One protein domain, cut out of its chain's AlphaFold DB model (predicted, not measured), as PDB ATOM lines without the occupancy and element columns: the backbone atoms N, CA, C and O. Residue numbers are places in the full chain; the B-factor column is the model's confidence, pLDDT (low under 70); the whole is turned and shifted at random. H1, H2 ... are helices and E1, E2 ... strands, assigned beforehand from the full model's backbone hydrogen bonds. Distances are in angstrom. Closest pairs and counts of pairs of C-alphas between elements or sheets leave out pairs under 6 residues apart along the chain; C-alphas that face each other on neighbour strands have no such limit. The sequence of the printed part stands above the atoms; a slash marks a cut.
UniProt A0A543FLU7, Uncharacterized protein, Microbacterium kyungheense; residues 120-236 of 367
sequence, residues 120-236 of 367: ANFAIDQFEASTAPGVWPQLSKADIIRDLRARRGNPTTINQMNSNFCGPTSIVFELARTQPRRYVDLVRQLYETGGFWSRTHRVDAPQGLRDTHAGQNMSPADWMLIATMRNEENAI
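What this domain is: This is residues 120 to 236 of the 367 residues of an uncharacterized protein of Microbacterium kyungheense (UniProt A0A543FLU7). Three helices, H1, H2 and H4, stand side by side in an up-and-down bundle, each running against the one before it; H6 packs about perpendicular on H2 and H4, on the side away from H1, and H3 runs from H6 toward the bundle. A small antiparallel hairpin, E1 and E2, sits beside H4. The printed part has 117 residues, in the order H1 H2 H3 H4 E1 E2 H5 H6 H7, and is mostly helix. It is compact and rounded, with a radius of gyration of the C-alphas of 12.8 A and spans of 33 by 31 by 29 A.

Where its parts are: Find C-alpha 120 at (-4.864, 25.439, 24.087); from there H1 runs to residue 129, 14.2 A. Next come H2, residues 141 to 153, 18.5 A; H3, 166 to 178, 18.0 A; and H4, 180 to 193, 19.9 A. E1 is 195 to 197, E2 202 to 204, H5 207 to 210. H6, 220 to 231, spans 16.1 A, and H7, 233 to 236, ends at (11.613, 27.441, 43.338).

How they stand to each other: H1 touches H2 at C-alphas 128 and 145, 6.5 A, a helical hairpin. H1 touches H4 at C-alphas 120 and 181, 4.1 A. H6 touches H2 at C-alphas 221 and 144, 4.9 A, about perpendicular at 89 degrees. H3 touches H6 at C-alphas 168 and 226, 5.5 A. Between E1 and E2, look at N 196 and O 203, 2.9 A, within hydrogen-bond range. H5 is close to but not clearly touching H6; E2 and H7 come closest at C-alphas 203 and 235, 6.4 A. In H1, H2, H3, H4 and H6 every O i to N i+4 pair is within hydrogen-bond range; H5 and H7 are too short for one.

The domain as a whole: C-alphas 131 and 164 are farthest apart, 34.3 A. The printed part has no cut; the links H1 to H2 and H2 to H3 are long. Residues 234 to 236 are under pLDDT 70.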
ATOM      1  N   ALA A 120      -5.833  24.349  24.087       88.00
ATOM      2  CA  ALA A 120      -4.864  25.439  24.087       88.00
ATOM      3  C   ALA A 120      -5.372  26.655  23.296       88.00
ATOM      4  O   ALA A 120      -5.291  27.772  23.796       88.00
ATOM      5  N   ASN A 121      -5.958  26.461  22.106       90.00
ATOM      6  CA  ASN A 121      -6.564  27.576  21.367       90.00
ATOM      7  C   ASN A 121      -7.762  28.167  22.108       90.00
ATOM      8  O   ASN A 121      -7.893  29.386  22.166       90.00
ATOM      9  N   PHE A 122      -8.572  27.332  22.761       86.94
ATOM     10  CA  PHE A 122      -9.638  27.834  23.623       86.94
ATOM     11  C   PHE A 122      -9.095  28.700  24.776       86.94
ATOM     12  O   PHE A 122      -9.624  29.782  25.026       86.94
ATOM     13  N   ALA A 123      -8.018  28.273  25.445       89.38
ATOM     14  CA  ALA A 123      -7.365  29.061  26.493       89.38
ATOM     15  C   ALA A 123      -6.797  30.387  25.953       89.38
ATOM     16  O   ALA A 123      -6.933  31.426  26.602       89.38
ATOM     17  N   ILE A 124      -6.229  30.384  24.741       95.38
ATOM     18  CA  ILE A 124      -5.758  31.601  24.060       95.38
ATOM     19  C   ILE A 124      -6.927  32.546  23.776       95.38
ATOM     20  O   ILE A 124      -6.822  33.735  24.065       95.38
ATOM     21  N   ASP A 125      -8.040  32.040  23.248       93.81
ATOM     22  CA  ASP A 125      -9.215  32.851  22.925       93.81
ATOM     23  C   ASP A 125      -9.860  33.432  24.195       93.81
ATOM     24  O   ASP A 125     -10.259  34.598  24.223       93.81
ATOM     25  N   GLN A 126      -9.895  32.662  25.289       91.62
ATOM     26  CA  GLN A 126     -10.310  33.168  26.599       91.62
ATOM     27  C   GLN A 126      -9.370  34.252  27.120       91.62
ATOM     28  O   GLN A 126      -9.832  35.259  27.663       91.62
ATOM     29  N   PHE A 127      -8.058  34.067  26.964       96.12
ATOM     30  CA  PHE A 127      -7.099  35.085  27.353       96.12
ATOM     31  C   PHE A 127      -7.279  36.347  26.502       96.12
ATOM     32  O   PHE A 127      -7.361  37.434  27.065       96.12
ATOM     33  N   GLU A 128      -7.435  36.231  25.184       97.44
ATOM     34  CA  GLU A 128      -7.695  37.358  24.278       97.44
ATOM     35  C   GLU A 128      -8.958  38.131  24.688       97.44
ATOM     36  O   GLU A 128      -8.921  39.359  24.781       97.44
ATOM     37  N   ALA A 129     -10.040  37.418  25.025       95.81
ATOM     38  CA  ALA A 129     -11.312  38.001  25.450       95.81
ATOM     39  C   ALA A 129     -11.308  38.574  26.882       95.81
ATOM     40  O   ALA A 129     -12.175  39.384  27.217       95.81
ATOM     41  N   SER A 130     -10.363  38.168  27.738       95.00
ATOM     42  CA  SER A 130     -10.270  38.642  29.126       95.00
ATOM     43  C   SER A 130     -10.095  40.165  29.188       95.00
ATOM     44  O   SER A 130      -9.258  40.748  28.495       95.00
ATOM     45  N   THR A 131     -10.855  40.820  30.064       94.75
ATOM     46  CA  THR A 131     -10.741  42.261  30.335       94.75
ATOM     47  C   THR A 131      -9.870  42.570  31.551       94.75
ATOM     48  O   THR A 131      -9.801  43.728  31.963       94.75
ATOM     49  N   ALA A 132      -9.240  41.558  32.160       93.31
ATOM     50  CA  ALA A 132      -8.338  41.774  33.281       93.31
ATOM     51  C   ALA A 132      -7.154  42.666  32.849       93.31
ATOM     52  O   ALA A 132      -6.623  42.492  31.743       93.31
ATOM     53  N   PRO A 133      -6.756  43.649  33.678       91.31
ATOM     54  CA  PRO A 133      -5.608  44.492  33.372       91.31
ATOM     55  C   PRO A 133      -4.315  43.664  33.384       91.31
ATOM     56  O   PRO A 133      -4.195  42.696  34.126       91.31
ATOM     57  N   GLY A 134      -3.343  44.066  32.565       95.25
ATOM     58  CA  GLY A 134      -1.994  43.505  32.610       95.25
ATOM     59  C   GLY A 134      -1.101  44.272  33.576       95.25
ATOM     60  O   GLY A 134      -1.207  45.496  33.675       95.25
ATOM     61  N   VAL A 135      -0.184  43.573  34.241       96.88
ATOM     62  CA  VAL A 135       0.793  44.173  35.167       96.88
ATOM     63  C   VAL A 135       2.181  44.390  34.546       96.88
ATOM     64  O   VAL A 135       3.131  44.715  35.262       96.88
ATOM     65  N   TRP A 136       2.287  44.211  33.226       96.44
ATOM     66  CA  TRP A 136       3.493  44.395  32.414       96.44
ATOM     67  C   TRP A 136       3.324  45.619  31.507       96.44
ATOM     68  O   TRP A 136       2.874  45.481  30.368       96.44
ATOM     69  N   PRO A 137       3.651  46.834  31.983       94.88
ATOM     70  CA  PRO A 137       3.336  48.076  31.273       94.88
ATOM     71  C   PRO A 137       4.021  48.206  29.907       94.88
ATOM     72  O   PRO A 137       3.557  48.969  29.063       94.88
ATOM     73  N   GLN A 138       5.118  47.475  29.689       94.56
ATOM     74  CA  GLN A 138       5.901  47.523  28.454       94.56
ATOM     75  C   GLN A 138       5.575  46.397  27.464       94.56
ATOM     76  O   GLN A 138       6.152  46.372  26.374       94.56
ATOM     77  N   LEU A 139       4.682  45.465  27.820       94.75
ATOM     78  CA  LEU A 139       4.305  44.338  26.969       94.75
ATOM     79  C   LEU A 139       2.859  44.487  26.487       94.75
ATOM     80  O   LEU A 139       1.933  44.735  27.256       94.75
ATOM     81  N   SER A 140       2.656  44.307  25.185       95.19
ATOM     82  CA  SER A 140       1.338  44.363  24.557       95.19
ATOM     83  C   SER A 140       0.641  43.009  24.655       95.19
ATOM     84  O   SER A 140       1.147  42.012  24.137       95.19
ATOM     85  N   LYS A 141      -0.570  42.976  25.230       97.38
ATOM     86  CA  LYS A 141      -1.416  41.771  25.234       97.38
ATOM     87  C   LYS A 141      -1.616  41.200  23.830       97.38
ATOM     88  O   LYS A 141      -1.562  39.993  23.647       97.38
ATOM     89  N   ALA A 142      -1.826  42.063  22.836       97.62
ATOM     90  CA  ALA A 142      -2.048  41.629  21.459       97.62
ATOM     91  C   ALA A 142      -0.812  40.927  20.870       97.62
ATOM     92  O   ALA A 142      -0.954  39.943  20.146       97.62
ATOM     93  N   ASP A 143       0.393  41.398  21.206       97.00
ATOM     94  CA  ASP A 143       1.630  40.738  20.781       97.00
ATOM     95  C   ASP A 143       1.818  39.398  21.507       97.00
ATOM     96  O   ASP A 143       2.118  38.405  20.849       97.00
ATOM     97  N   ILE A 144       1.522  39.333  22.812       97.94
ATOM     98  CA  ILE A 144       1.546  38.083  23.590       97.94
ATOM     99  C   ILE A 144       0.581  37.045  22.997       97.94
ATOM    100  O   ILE A 144       0.972  35.904  22.771       97.94
ATOM    101  N   ILE A 145      -0.665  37.420  22.684       98.38
ATOM    102  CA  ILE A 145      -1.643  36.511  22.056       98.38
ATOM    103  C   ILE A 145      -1.139  36.005  20.700       98.38
ATOM    104  O   ILE A 145      -1.271  34.819  20.388       98.38
ATOM    105  N   ARG A 146      -0.532  36.882  19.889       97.81
ATOM    106  CA  ARG A 146       0.074  36.485  18.612       97.81
ATOM    107  C   ARG A 146       1.197  35.469  18.820       97.81
ATOM    108  O   ARG A 146       1.259  34.493  18.073       97.81
ATOM    109  N   ASP A 147       2.052  35.679  19.815       97.38
ATOM    110  CA  ASP A 147       3.142  34.761  20.138       97.38
ATOM    111  C   ASP A 147       2.614  33.405  20.607       97.38
ATOM    112  O   ASP A 147       3.031  32.384  20.066       97.38
ATOM    113  N   LEU A 148       1.629  33.381  21.511       97.69
ATOM    114  CA  LEU A 148       0.986  32.148  21.976       97.69
ATOM    115  C   LEU A 148       0.413  31.327  20.811       97.69
ATOM    116  O   LEU A 148       0.671  30.126  20.714       97.69
ATOM    117  N   ARG A 149      -0.297  31.973  19.873       97.00
ATOM    118  CA  ARG A 149      -0.799  31.310  18.654       97.00
ATOM    119  C   ARG A 149       0.342  30.773  17.788       97.00
ATOM    120  O   ARG A 149       0.244  29.667  17.256       97.00
ATOM    121  N   ALA A 150       1.432  31.528  17.658       96.19
ATOM    122  CA  ALA A 150       2.602  31.093  16.906       96.19
ATOM    123  C   ALA A 150       3.284  29.873  17.551       96.19
ATOM    124  O   ALA A 150       3.613  28.929  16.832       96.19
ATOM    125  N   ARG A 151       3.442  29.836  18.883       96.06
ATOM    126  CA  ARG A 151       4.077  28.700  19.585       96.06
ATOM    127  C   ARG A 151       3.180  27.471  19.593       96.06
ATOM    128  O   ARG A 151       3.666  26.364  19.404       96.06
ATOM    129  N   ARG A 152       1.862  27.664  19.691       93.38
ATOM    130  CA  ARG A 152       0.878  26.586  19.538       93.38
ATOM    131  C   ARG A 152       0.968  25.895  18.174       93.38
ATOM    132  O   ARG A 152       0.806  24.675  18.101       93.38
ATOM    133  N   GLY A 153       1.189  26.671  17.110       92.50
ATOM    134  CA  GLY A 153       1.362  26.157  15.751       92.50
ATOM    135  C   GLY A 153       2.752  25.576  15.490       92.50
ATOM    136  O   GLY A 153       2.875  24.599  14.755       92.50
ATOM    137  N   ASN A 154       3.794  26.162  16.085       95.00
ATOM    138  CA  ASN A 154       5.161  25.666  15.995       95.00
ATOM    139  C   ASN A 154       5.992  26.025  17.251       95.00
ATOM    140  O   ASN A 154       6.581  27.118  17.307       95.00
ATOM    141  N   PRO A 155       6.102  25.112  18.238       95.19
ATOM    142  CA  PRO A 155       6.817  25.387  19.484       95.19
ATOM    143  C   PRO A 155       8.326  25.525  19.270       95.19
ATOM    144  O   PRO A 155       8.987  26.194  20.057       95.19
ATOM    145  N   THR A 156       8.882  25.002  18.166       94.81
ATOM    146  CA  THR A 156      10.317  25.150  17.875       94.81
ATOM    147  C   THR A 156      10.719  26.595  17.617       94.81
ATOM    148  O   THR A 156      11.896  26.841  17.455       94.81
ATOM    149  N   THR A 157       9.789  27.550  17.526       93.69
ATOM    150  CA  THR A 157      10.112  28.971  17.306       93.69
ATOM    151  C   THR A 157      10.465  29.736  18.581       93.69
ATOM    152  O   THR A 157      10.853  30.899  18.487       93.69
ATOM    153  N   ILE A 158      10.339  29.107  19.754       95.81
ATOM    154  CA  ILE A 158      10.793  29.679  21.026       95.81
ATOM    155  C   ILE A 158      12.308  29.903  20.925       95.81
ATOM    156  O   ILE A 158      13.039  29.055  20.429       95.81
ATOM    157  N   ASN A 159      12.806  31.078  21.302       92.06
ATOM    158  CA  ASN A 159      14.221  31.393  21.116       92.06
ATOM    159  C   ASN A 159      14.711  32.390  22.167       92.06
ATOM    160  O   ASN A 159      14.157  33.479  22.306       92.06
ATOM    161  N   GLN A 160      15.786  32.024  22.863       83.25
ATOM    162  CA  GLN A 160      16.498  32.866  23.833       83.25
ATOM    163  C   GLN A 160      17.305  34.011  23.210       83.25
ATOM    164  O   GLN A 160      17.875  34.835  23.929       83.25
ATOM    165  N   MET A 161      17.397  34.046  21.878       86.94
ATOM    166  CA  MET A 161      18.252  34.964  21.132       86.94
ATOM    167  C   MET A 161      19.711  34.827  21.601       86.94
ATOM    168  O   MET A 161      20.192  33.708  21.760       86.94
ATOM    169  N   ASN A 162      20.422  35.930  21.843       77.31
ATOM    170  CA  ASN A 162      21.815  35.910  22.304       77.31
ATOM    171  C   ASN A 162      21.920  35.977  23.845       77.31
ATOM    172  O   ASN A 162      22.894  36.509  24.380       77.31
ATOM    173  N   SER A 163      20.897  35.498  24.564       79.81
ATOM    174  CA  SER A 163      20.831  35.538  26.031       79.81
ATOM    175  C   SER A 163      21.304  34.222  26.654       79.81
ATOM    176  O   SER A 163      21.047  33.140  26.115       79.81
ATOM    177  N   ASN A 164      21.876  34.301  27.859       82.12
ATOM    178  CA  ASN A 164      22.255  33.145  28.685       82.12
ATOM    179  C   ASN A 164      21.030  32.497  29.367       82.12
ATOM    180  O   ASN A 164      20.993  32.346  30.582       82.12
ATOM    181  N   PHE A 165      20.001  32.157  28.588       90.00
ATOM    182  CA  PHE A 165      18.747  31.565  29.071       90.00
ATOM    183  C   PHE A 165      18.498  30.155  28.518       90.00
ATOM    184  O   PHE A 165      17.348  29.748  28.369       90.00
ATOM    185  N   CYS A 166      19.548  29.402  28.183       93.12
ATOM    186  CA  CYS A 166      19.416  28.091  27.533       93.12
ATOM    187  C   CYS A 166      18.632  27.083  28.379       93.12
ATOM    188  O   CYS A 166      17.769  26.389  27.841       93.12
ATOM    189  N   GLY A 167      18.862  27.065  29.696       93.56
ATOM    190  CA  GLY A 167      18.115  26.237  30.645       93.56
ATOM    191  C   GLY A 167      16.615  26.564  30.658       93.56
ATOM    192  O   GLY A 167      15.820  25.741  30.200       93.56
ATOM    193  N   PRO A 168      16.205  27.785  31.063       94.69
ATOM    194  CA  PRO A 168      14.797  28.177  31.069       94.69
ATOM    195  C   PRO A 168      14.118  28.012  29.706       94.69
ATOM    196  O   PRO A 168      12.979  27.567  29.618       94.69
ATOM    197  N   THR A 169      14.822  28.322  28.617       95.94
ATOM    198  CA  THR A 169      14.286  28.197  27.251       95.94
ATOM    199  C   THR A 169      14.035  26.743  26.873       95.94
ATOM    200  O   THR A 169      13.046  26.456  26.201       95.94
ATOM    201  N   SER A 170      14.895  25.826  27.317       97.50
ATOM    202  CA  SER A 170      14.710  24.387  27.128       97.50
ATOM    203  C   SER A 170      13.455  23.893  27.852       97.50
ATOM    204  O   SER A 170      12.645  23.187  27.252       97.50
ATOM    205  N   ILE A 171      13.237  24.334  29.096       97.56
ATOM    206  CA  ILE A 171      12.016  24.030  29.857       97.56
ATOM    207  C   ILE A 171      10.778  24.610  29.168       97.56
ATOM    208  O   ILE A 171       9.803  23.897  28.962       97.56
ATOM    209  N   VAL A 172      10.806  25.885  28.772       97.56
ATOM    210  CA  VAL A 172       9.649  26.554  28.152       97.56
ATOM    211  C   VAL A 172       9.305  25.951  26.790       97.56
ATOM    212  O   VAL A 172       8.126  25.782  26.479       97.56
ATOM    213  N   PHE A 173      10.305  25.564  25.996       97.94
ATOM    214  CA  PHE A 173      10.080  24.794  24.773       97.94
ATOM    215  C   PHE A 173       9.388  23.464  25.060       97.94
ATOM    216  O   PHE A 173       8.386  23.141  24.419       97.94
ATOM    217  N   GLU A 174       9.901  22.706  26.028       97.31
ATOM    218  CA  GLU A 174       9.338  21.409  26.374       97.31
ATOM    219  C   GLU A 174       7.913  21.549  26.924       97.31
ATOM    220  O   GLU A 174       7.031  20.781  26.534       97.31
ATOM    221  N   LEU A 175       7.646  22.592  27.718       95.50
ATOM    222  CA  LEU A 175       6.319  22.944  28.215       95.50
ATOM    223  C   LEU A 175       5.364  23.253  27.060       95.50
ATOM    224  O   LEU A 175       4.295  22.662  26.973       95.50
ATOM    225  N   ALA A 176       5.746  24.132  26.132       95.62
ATOM    226  CA  ALA A 176       4.899  24.492  24.998       95.62
ATOM    227  C   ALA A 176       4.650  23.312  24.042       95.62
ATOM    228  O   ALA A 176       3.590  23.232  23.419       95.62
ATOM    229  N   ARG A 177       5.616  22.394  23.914       93.44
ATOM    230  CA  ARG A 177       5.522  21.208  23.053       93.44
ATOM    231  C   ARG A 177       4.641  20.116  23.653       93.44
ATOM    232  O   ARG A 177       3.901  19.472  22.911       93.44
ATOM    233  N   THR A 178       4.768  19.871  24.955       90.88
ATOM    234  CA  THR A 178       4.115  18.741  25.636       90.88
ATOM    235  C   THR A 178       2.831  19.129  26.354       90.88
ATOM    236  O   THR A 178       1.952  18.287  26.461       90.88
ATOM    237  N   GLN A 179       2.716  20.382  26.801       90.19
ATOM    238  CA  GLN A 179       1.612  20.904  27.616       90.19
ATOM    239  C   GLN A 179       1.206  22.316  27.143       90.19
ATOM    240  O   GLN A 179       1.314  23.306  27.881       90.19
ATOM    241  N   PRO A 180       0.753  22.463  25.882       91.06
ATOM    242  CA  PRO A 180       0.540  23.766  25.253       91.06
ATOM    243  C   PRO A 180      -0.515  24.620  25.965       91.06
ATOM    244  O   PRO A 180      -0.415  25.846  25.955       91.06
ATOM    245  N   ARG A 181      -1.525  24.000  26.590       89.31
ATOM    246  CA  ARG A 181      -2.517  24.726  27.392       89.31
ATOM    247  C   ARG A 181      -1.872  25.308  28.647       89.31
ATOM    248  O   ARG A 181      -2.046  26.492  28.908       89.31
ATOM    249  N   ARG A 182      -1.083  24.512  29.376       90.62
ATOM    250  CA  ARG A 182      -0.378  24.973  30.579       90.62
ATOM    251  C   ARG A 182       0.554  26.140  30.265       90.62
ATOM    252  O   ARG A 182       0.536  27.128  30.986       90.62
ATOM    253  N   TYR A 183       1.296  26.089  29.156       94.94
ATOM    254  CA  TYR A 183       2.100  27.230  28.698       94.94
ATOM    255  C   TYR A 183       1.265  28.519  28.555       94.94
ATOM    256  O   TYR A 183       1.659  29.566  29.068       94.94
ATOM    257  N   VAL A 184       0.085  28.441  27.927       95.19
ATOM    258  CA  VAL A 184      -0.844  29.580  27.802       95.19
ATOM    259  C   VAL A 184      -1.316  30.068  29.173       95.19
ATOM    260  O   VAL A 184      -1.317  31.274  29.422       95.19
ATOM    261  N   ASP A 185      -1.681  29.149  30.066       92.19
ATOM    262  CA  ASP A 185      -2.179  29.469  31.404       92.19
ATOM    263  C   ASP A 185      -1.103  30.161  32.263       92.19
ATOM    264  O   ASP A 185      -1.404  31.156  32.926       92.19
ATOM    265  N   LEU A 186       0.154  29.703  32.221       94.88
ATOM    266  CA  LEU A 186       1.262  30.347  32.940       94.88
ATOM    267  C   LEU A 186       1.550  31.750  32.390       94.88
ATOM    268  O   LEU A 186       1.667  32.703  33.160       94.88
ATOM    269  N   VAL A 187       1.601  31.906  31.061       97.50
ATOM    270  CA  VAL A 187       1.797  33.216  30.411       97.50
ATOM    271  C   VAL A 187       0.670  34.179  30.787       97.50
ATOM    272  O   VAL A 187       0.927  35.338  31.115       97.50
ATOM    273  N   ARG A 188      -0.582  33.712  30.791       96.94
ATOM    274  CA  ARG A 188      -1.732  34.517  31.207       96.94
ATOM    275  C   ARG A 188      -1.632  34.943  32.670       96.94
ATOM    276  O   ARG A 188      -1.788  36.131  32.948       96.94
ATOM    277  N   GLN A 189      -1.383  34.008  33.588       95.06
ATOM    278  CA  GLN A 189      -1.252  34.302  35.022       95.06
ATOM    279  C   GLN A 189      -0.174  35.355  35.269       95.06
ATOM    280  O   GLN A 189      -0.405  36.336  35.982       95.06
ATOM    281  N   LEU A 190       0.968  35.196  34.604       96.44
ATOM    282  CA  LEU A 190       2.087  36.111  34.708       96.44
ATOM    283  C   LEU A 190       1.728  37.502  34.168       96.44
ATOM    284  O   LEU A 190       2.036  38.499  34.819       96.44
ATOM    285  N   TYR A 191       1.015  37.586  33.039       97.81
ATOM    286  CA  TYR A 191       0.556  38.859  32.477       97.81
ATOM    287  C   TYR A 191      -0.486  39.567  33.358       97.81
ATOM    288  O   TYR A 191      -0.368  40.771  33.591       97.81
ATOM    289  N   GLU A 192      -1.512  38.845  33.818       96.62
ATOM    290  CA  GLU A 192      -2.672  39.413  34.526       96.62
ATOM    291  C   GLU A 192      -2.392  39.659  36.018       96.62
ATOM    292  O   GLU A 192      -2.911  40.619  36.585       96.62
ATOM    293  N   THR A 193      -1.566  38.827  36.663       95.31
ATOM    294  CA  THR A 193      -1.338  38.881  38.122       95.31
ATOM    295  C   THR A 193       0.105  39.168  38.519       95.31
ATOM    296  O   THR A 193       0.357  39.551  39.657       95.31
ATOM    297  N   GLY A 194       1.056  39.024  37.596       95.38
ATOM    298  CA  GLY A 194       2.477  39.241  37.872       95.38
ATOM    299  C   GLY A 194       3.211  38.022  38.399       95.38
ATOM    300  O   GLY A 194       4.411  38.120  38.589       95.38
ATOM    301  N   GLY A 195       2.542  36.888  38.562       94.12
ATOM    302  CA  GLY A 195       3.163  35.621  38.930       94.12
ATOM    303  C   GLY A 195       2.332  34.443  38.454       94.12
ATOM    304  O   GLY A 195       1.204  34.621  37.993       94.12
ATOM    305  N   PHE A 196       2.881  33.243  38.559       91.69
ATOM    306  CA  PHE A 196       2.185  32.003  38.237       91.69
ATOM    307  C   PHE A 196       2.406  30.965  39.334       91.69
ATOM    308  O   PHE A 196       3.379  31.032  40.080       91.69
ATOM    309  N   TRP A 197       1.500  29.997  39.424       86.12
ATOM    310  CA  TRP A 197       1.685  28.830  40.281       86.12
ATOM    311  C   TRP A 197       2.445  27.728  39.539       86.12
ATOM    312  O   TRP A 197       2.056  27.338  38.432       86.12
ATOM    313  N   SER A 198       3.530  27.240  40.143       86.81
ATOM    314  CA  SER A 198       4.143  25.961  39.789       86.81
ATOM    315  C   SER A 198       3.325  24.808  40.392       86.81
ATOM    316  O   SER A 198       2.109  24.952  40.542       86.81
ATOM    317  N   ARG A 199       3.917  23.642  40.672       84.06
ATOM    318  CA  ARG A 199       3.205  22.576  41.384       84.06
ATOM    319  C   ARG A 199       2.981  22.991  42.843       84.06
ATOM    320  O   ARG A 199       1.839  23.069  43.296       84.06
ATOM    321  N   THR A 200       4.055  23.336  43.547       80.50
ATOM    322  CA  THR A 200       4.025  23.558  45.002       80.50
ATOM    323  C   THR A 200       4.166  25.024  45.407       80.50
ATOM    324  O   THR A 200       3.727  25.404  46.488       80.50
ATOM    325  N   HIS A 201       4.713  25.892  44.550       82.12
ATOM    326  CA  HIS A 201       5.027  27.273  44.925       82.12
ATOM    327  C   HIS A 201       4.482  28.298  43.933       82.12
ATOM    328  O   HIS A 201       4.183  28.018  42.771       82.12
ATOM    329  N   ARG A 202       4.359  29.539  44.401       86.12
ATOM    330  CA  ARG A 202       4.094  30.687  43.538       86.12
ATOM    331  C   ARG A 202       5.416  31.314  43.110       86.12
ATOM    332  O   ARG A 202       6.294  31.534  43.936       86.12
ATOM    333  N   VAL A 203       5.520  31.646  41.830       90.69
ATOM    334  CA  VAL A 203       6.675  32.315  41.230       90.69
ATOM    335  C   VAL A 203       6.226  33.690  40.750       90.69
ATOM    336  O   VAL A 203       5.430  33.797  39.812       90.69
ATOM    337  N   ASP A 204       6.706  34.751  41.396       93.69
ATOM    338  CA  ASP A 204       6.281  36.126  41.124       93.69
ATOM    339  C   ASP A 204       7.357  36.915  40.377       93.69
ATOM    340  O   ASP A 204       8.479  37.058  40.834       93.69
ATOM    341  N   ALA A 205       7.004  37.524  39.247       94.25
ATOM    342  CA  ALA A 205       7.885  38.464  38.574       94.25
ATOM    343  C   ALA A 205       8.058  39.739  39.417       94.25
ATOM    344  O   ALA A 205       7.086  40.493  39.628       94.25
ATOM    345  N   PRO A 206       9.292  40.072  39.825       92.25
ATOM    346  CA  PRO A 206       9.528  41.255  40.623       92.25
ATOM    347  C   PRO A 206       9.250  42.496  39.785       92.25
ATOM    348  O   PRO A 206       9.414  42.512  38.561       92.25
ATOM    349  N   GLN A 207       8.846  43.577  40.449       92.00
ATOM    350  CA  GLN A 207       8.461  44.814  39.767       92.00
ATOM    351  C   GLN A 207       9.552  45.322  38.813       92.00
ATOM    352  O   GLN A 207       9.250  45.708  37.689       92.00
ATOM    353  N   GLY A 208      10.822  45.239  39.226       90.62
ATOM    354  CA  GLY A 208      11.952  45.649  38.395       90.62
ATOM    355  C   GLY A 208      12.034  44.903  37.063       90.62
ATOM    356  O   GLY A 208      12.416  45.514  36.074       90.62
ATOM    357  N   LEU A 209      11.634  43.626  37.014       92.38
ATOM    358  CA  LEU A 209      11.543  42.858  35.771       92.38
ATOM    359  C   LEU A 209      10.302  43.257  34.959       92.38
ATOM    360  O   LEU A 209      10.404  43.457  33.748       92.38
ATOM    361  N   ARG A 210       9.147  43.421  35.617       94.00
ATOM    362  CA  ARG A 210       7.877  43.783  34.957       94.00
ATOM    363  C   ARG A 210       7.916  45.130  34.242       94.00
ATOM    364  O   ARG A 210       7.259  45.306  33.218       94.00
ATOM    365  N   ASP A 211       8.716  46.053  34.758       91.88
ATOM    366  CA  ASP A 211       8.884  47.392  34.197       91.88
ATOM    367  C   ASP A 211       9.831  47.422  32.975       91.88
ATOM    368  O   ASP A 211      10.002  48.475  32.353       91.88
ATOM    369  N   THR A 212      10.431  46.285  32.590       87.62
ATOM    370  CA  THR A 212      11.326  46.179  31.423       87.62
ATOM    371  C   THR A 212      10.588  45.863  30.123       87.62
ATOM    372  O   THR A 212       9.549  45.206  30.104       87.62
ATOM    373  N   HIS A 213      11.154  46.307  28.998       88.12
ATOM    374  CA  HIS A 213      10.765  45.802  27.679       88.12
ATOM    375  C   HIS A 213      11.237  44.356  27.494       88.12
ATOM    376  O   HIS A 213      12.209  43.936  28.122       88.12
ATOM    377  N   ALA A 214      10.616  43.633  26.558       84.38
ATOM    378  CA  ALA A 214      11.136  42.343  26.124       84.38
ATOM    379  C   ALA A 214      12.602  42.475  25.670       84.38
ATOM    380  O   ALA A 214      12.927  43.255  24.769       84.38
ATOM    381  N   GLY A 215      13.495  41.740  26.333       78.88
ATOM    382  CA  GLY A 215      14.928  41.794  26.077       78.88
ATOM    383  C   GLY A 215      15.313  41.134  24.755       78.88
ATOM    384  O   GLY A 215      14.693  40.174  24.307       78.88
ATOM    385  N   GLN A 216      16.371  41.653  24.129       74.44
ATOM    386  CA  GLN A 216      17.065  41.039  22.987       74.44
ATOM    387  C   GLN A 216      16.193  40.631  21.779       74.44
ATOM    388  O   GLN A 216      16.569  39.736  21.028       74.44
ATOM    389  N   ASN A 217      15.055  41.298  21.553       82.69
ATOM    390  CA  ASN A 217      14.067  40.929  20.524       82.69
ATOM    391  C   ASN A 217      13.457  39.527  20.706       82.69
ATOM    392  O   ASN A 217      12.935  38.957  19.746       82.69
ATOM    393  N   MET A 218      13.510  38.967  21.917       90.75
ATOM    394  CA  MET A 218      12.711  37.795  22.261       90.75
ATOM    395  C   MET A 218      11.224  38.134  22.140       90.75
ATOM    396  O   MET A 218      10.815  39.285  22.322       90.75
ATOM    397  N   SER A 219      10.404  37.129  21.838       93.38
ATOM    398  CA  SER A 219       8.960  37.345  21.789       93.38
ATOM    399  C   SER A 219       8.429  37.685  23.188       93.38
ATOM    400  O   SER A 219       8.875  37.059  24.152       93.38
ATOM    401  N   PRO A 220       7.529  38.676  23.338       95.31
ATOM    402  CA  PRO A 220       6.972  39.066  24.628       95.31
ATOM    403  C   PRO A 220       6.495  37.912  25.514       95.31
ATOM    404  O   PRO A 220       6.802  37.919  26.703       95.31
ATOM    405  N   ALA A 221       5.786  36.920  24.958       96.25
ATOM    406  CA  ALA A 221       5.307  35.775  25.740       96.25
ATOM    407  C   ALA A 221       6.467  34.929  26.293       96.25
ATOM    408  O   ALA A 221       6.479  34.580  27.474       96.25
ATOM    409  N   ASP A 222       7.463  34.655  25.445       94.62
ATOM    410  CA  ASP A 222       8.626  33.835  25.797       94.62
ATOM    411  C   ASP A 222       9.528  34.565  26.793       94.62
ATOM    412  O   ASP A 222       9.904  33.993  27.810       94.62
ATOM    413  N   TRP A 223       9.827  35.845  26.534       94.25
ATOM    414  CA  TRP A 223      10.604  36.700  27.434       94.25
ATOM    415  C   TRP A 223      10.004  36.726  28.832       94.25
ATOM    416  O   TRP A 223      10.730  36.538  29.800       94.25
ATOM    417  N   MET A 224       8.694  36.953  28.929       94.69
ATOM    418  CA  MET A 224       8.014  37.105  30.207       94.69
ATOM    419  C   MET A 224       8.219  35.860  31.077       94.69
ATOM    420  O   MET A 224       8.701  35.974  32.197       94.69
ATOM    421  N   LEU A 225       7.951  34.670  30.535       95.62
ATOM    422  CA  LEU A 225       8.106  33.422  31.281       95.62
ATOM    423  C   LEU A 225       9.580  33.080  31.553       95.62
ATOM    424  O   LEU A 225       9.945  32.817  32.696       95.62
ATOM    425  N   ILE A 226      10.440  33.137  30.530       94.88
ATOM    426  CA  ILE A 226      11.868  32.785  30.629       94.88
ATOM    427  C   ILE A 226      12.609  33.702  31.608       94.88
ATOM    428  O   ILE A 226      13.382  33.227  32.441       94.88
ATOM    429  N   ALA A 227      12.386  35.015  31.521       92.31
ATOM    430  CA  ALA A 227      13.067  35.978  32.376       92.31
ATOM    431  C   ALA A 227      12.574  35.893  33.825       92.31
ATOM    432  O   ALA A 227      13.388  36.037  34.735       92.31
ATOM    433  N   THR A 228      11.282  35.619  34.052       93.94
ATOM    434  CA  THR A 228      10.763  35.370  35.404       93.94
ATOM    435  C   THR A 228      11.374  34.112  36.003       93.94
ATOM    436  O   THR A 228      11.874  34.183  37.118       93.94
ATOM    437  N   MET A 229      11.419  33.002  35.257       91.31
ATOM    438  CA  MET A 229      12.054  31.767  35.728       91.31
ATOM    439  C   MET A 229      13.507  31.995  36.146       91.31
ATOM    440  O   MET A 229      13.904  31.537  37.207       91.31
ATOM    441  N   ARG A 230      14.282  32.736  35.342       86.88
ATOM    442  CA  ARG A 230      15.683  33.055  35.653       86.88
ATOM    443  C   ARG A 230      15.836  34.007  36.841       86.88
ATOM    444  O   ARG A 230      16.842  33.953  37.534       86.88
ATOM    445  N   ASN A 231      14.901  34.933  37.049       84.88
ATOM    446  CA  ASN A 231      14.996  35.882  38.159       84.88
ATOM    447  C   ASN A 231      14.652  35.226  39.502       84.88
ATOM    448  O   ASN A 231      15.338  35.448  40.495       84.88
ATOM    449  N   GLU A 232      13.628  34.379  39.491       80.88
ATOM    450  CA  GLU A 232      13.050  33.740  40.672       80.88
ATOM    451  C   GLU A 232      13.542  32.303  40.852       80.88
ATOM    452  O   GLU A 232      12.818  31.452  41.363       80.88
ATOM    453  N   GLU A 233      14.786  32.025  40.447       70.94
ATOM    454  CA  GLU A 233      15.432  30.732  40.687       70.94
ATOM    455  C   GLU A 233      15.286  30.365  42.164       70.94
ATOM    456  O   GLU A 233      14.599  29.405  42.488       70.94
ATOM    457  N   ASN A 234      15.758  31.220  43.071       58.34
ATOM    458  CA  ASN A 234      15.692  30.979  44.516       58.34
ATOM    459  C   ASN A 234      14.267  30.815  45.092       58.34
ATOM    460  O   ASN A 234      14.136  30.364  46.225       58.34
ATOM    461  N   ALA A 235      13.204  31.193  44.368       57.69
ATOM    462  CA  ALA A 235      11.825  30.996  44.828       57.69
ATOM    463  C   ALA A 235      11.346  29.549  44.632       57.69
ATOM    464  O   ALA A 235      10.505  29.066  45.381       57.69
ATOM    465  N   ILE A 236      11.895  28.856  43.633       58.06
ATOM    466  CA  ILE A 236      11.613  27.441  43.338       58.06
ATOM    467  C   ILE A 236      12.620  26.535  44.075       58.06
ATOM    468  O   ILE A 236      12.440  25.327  44.200       58.06
TER     469      ILE A 236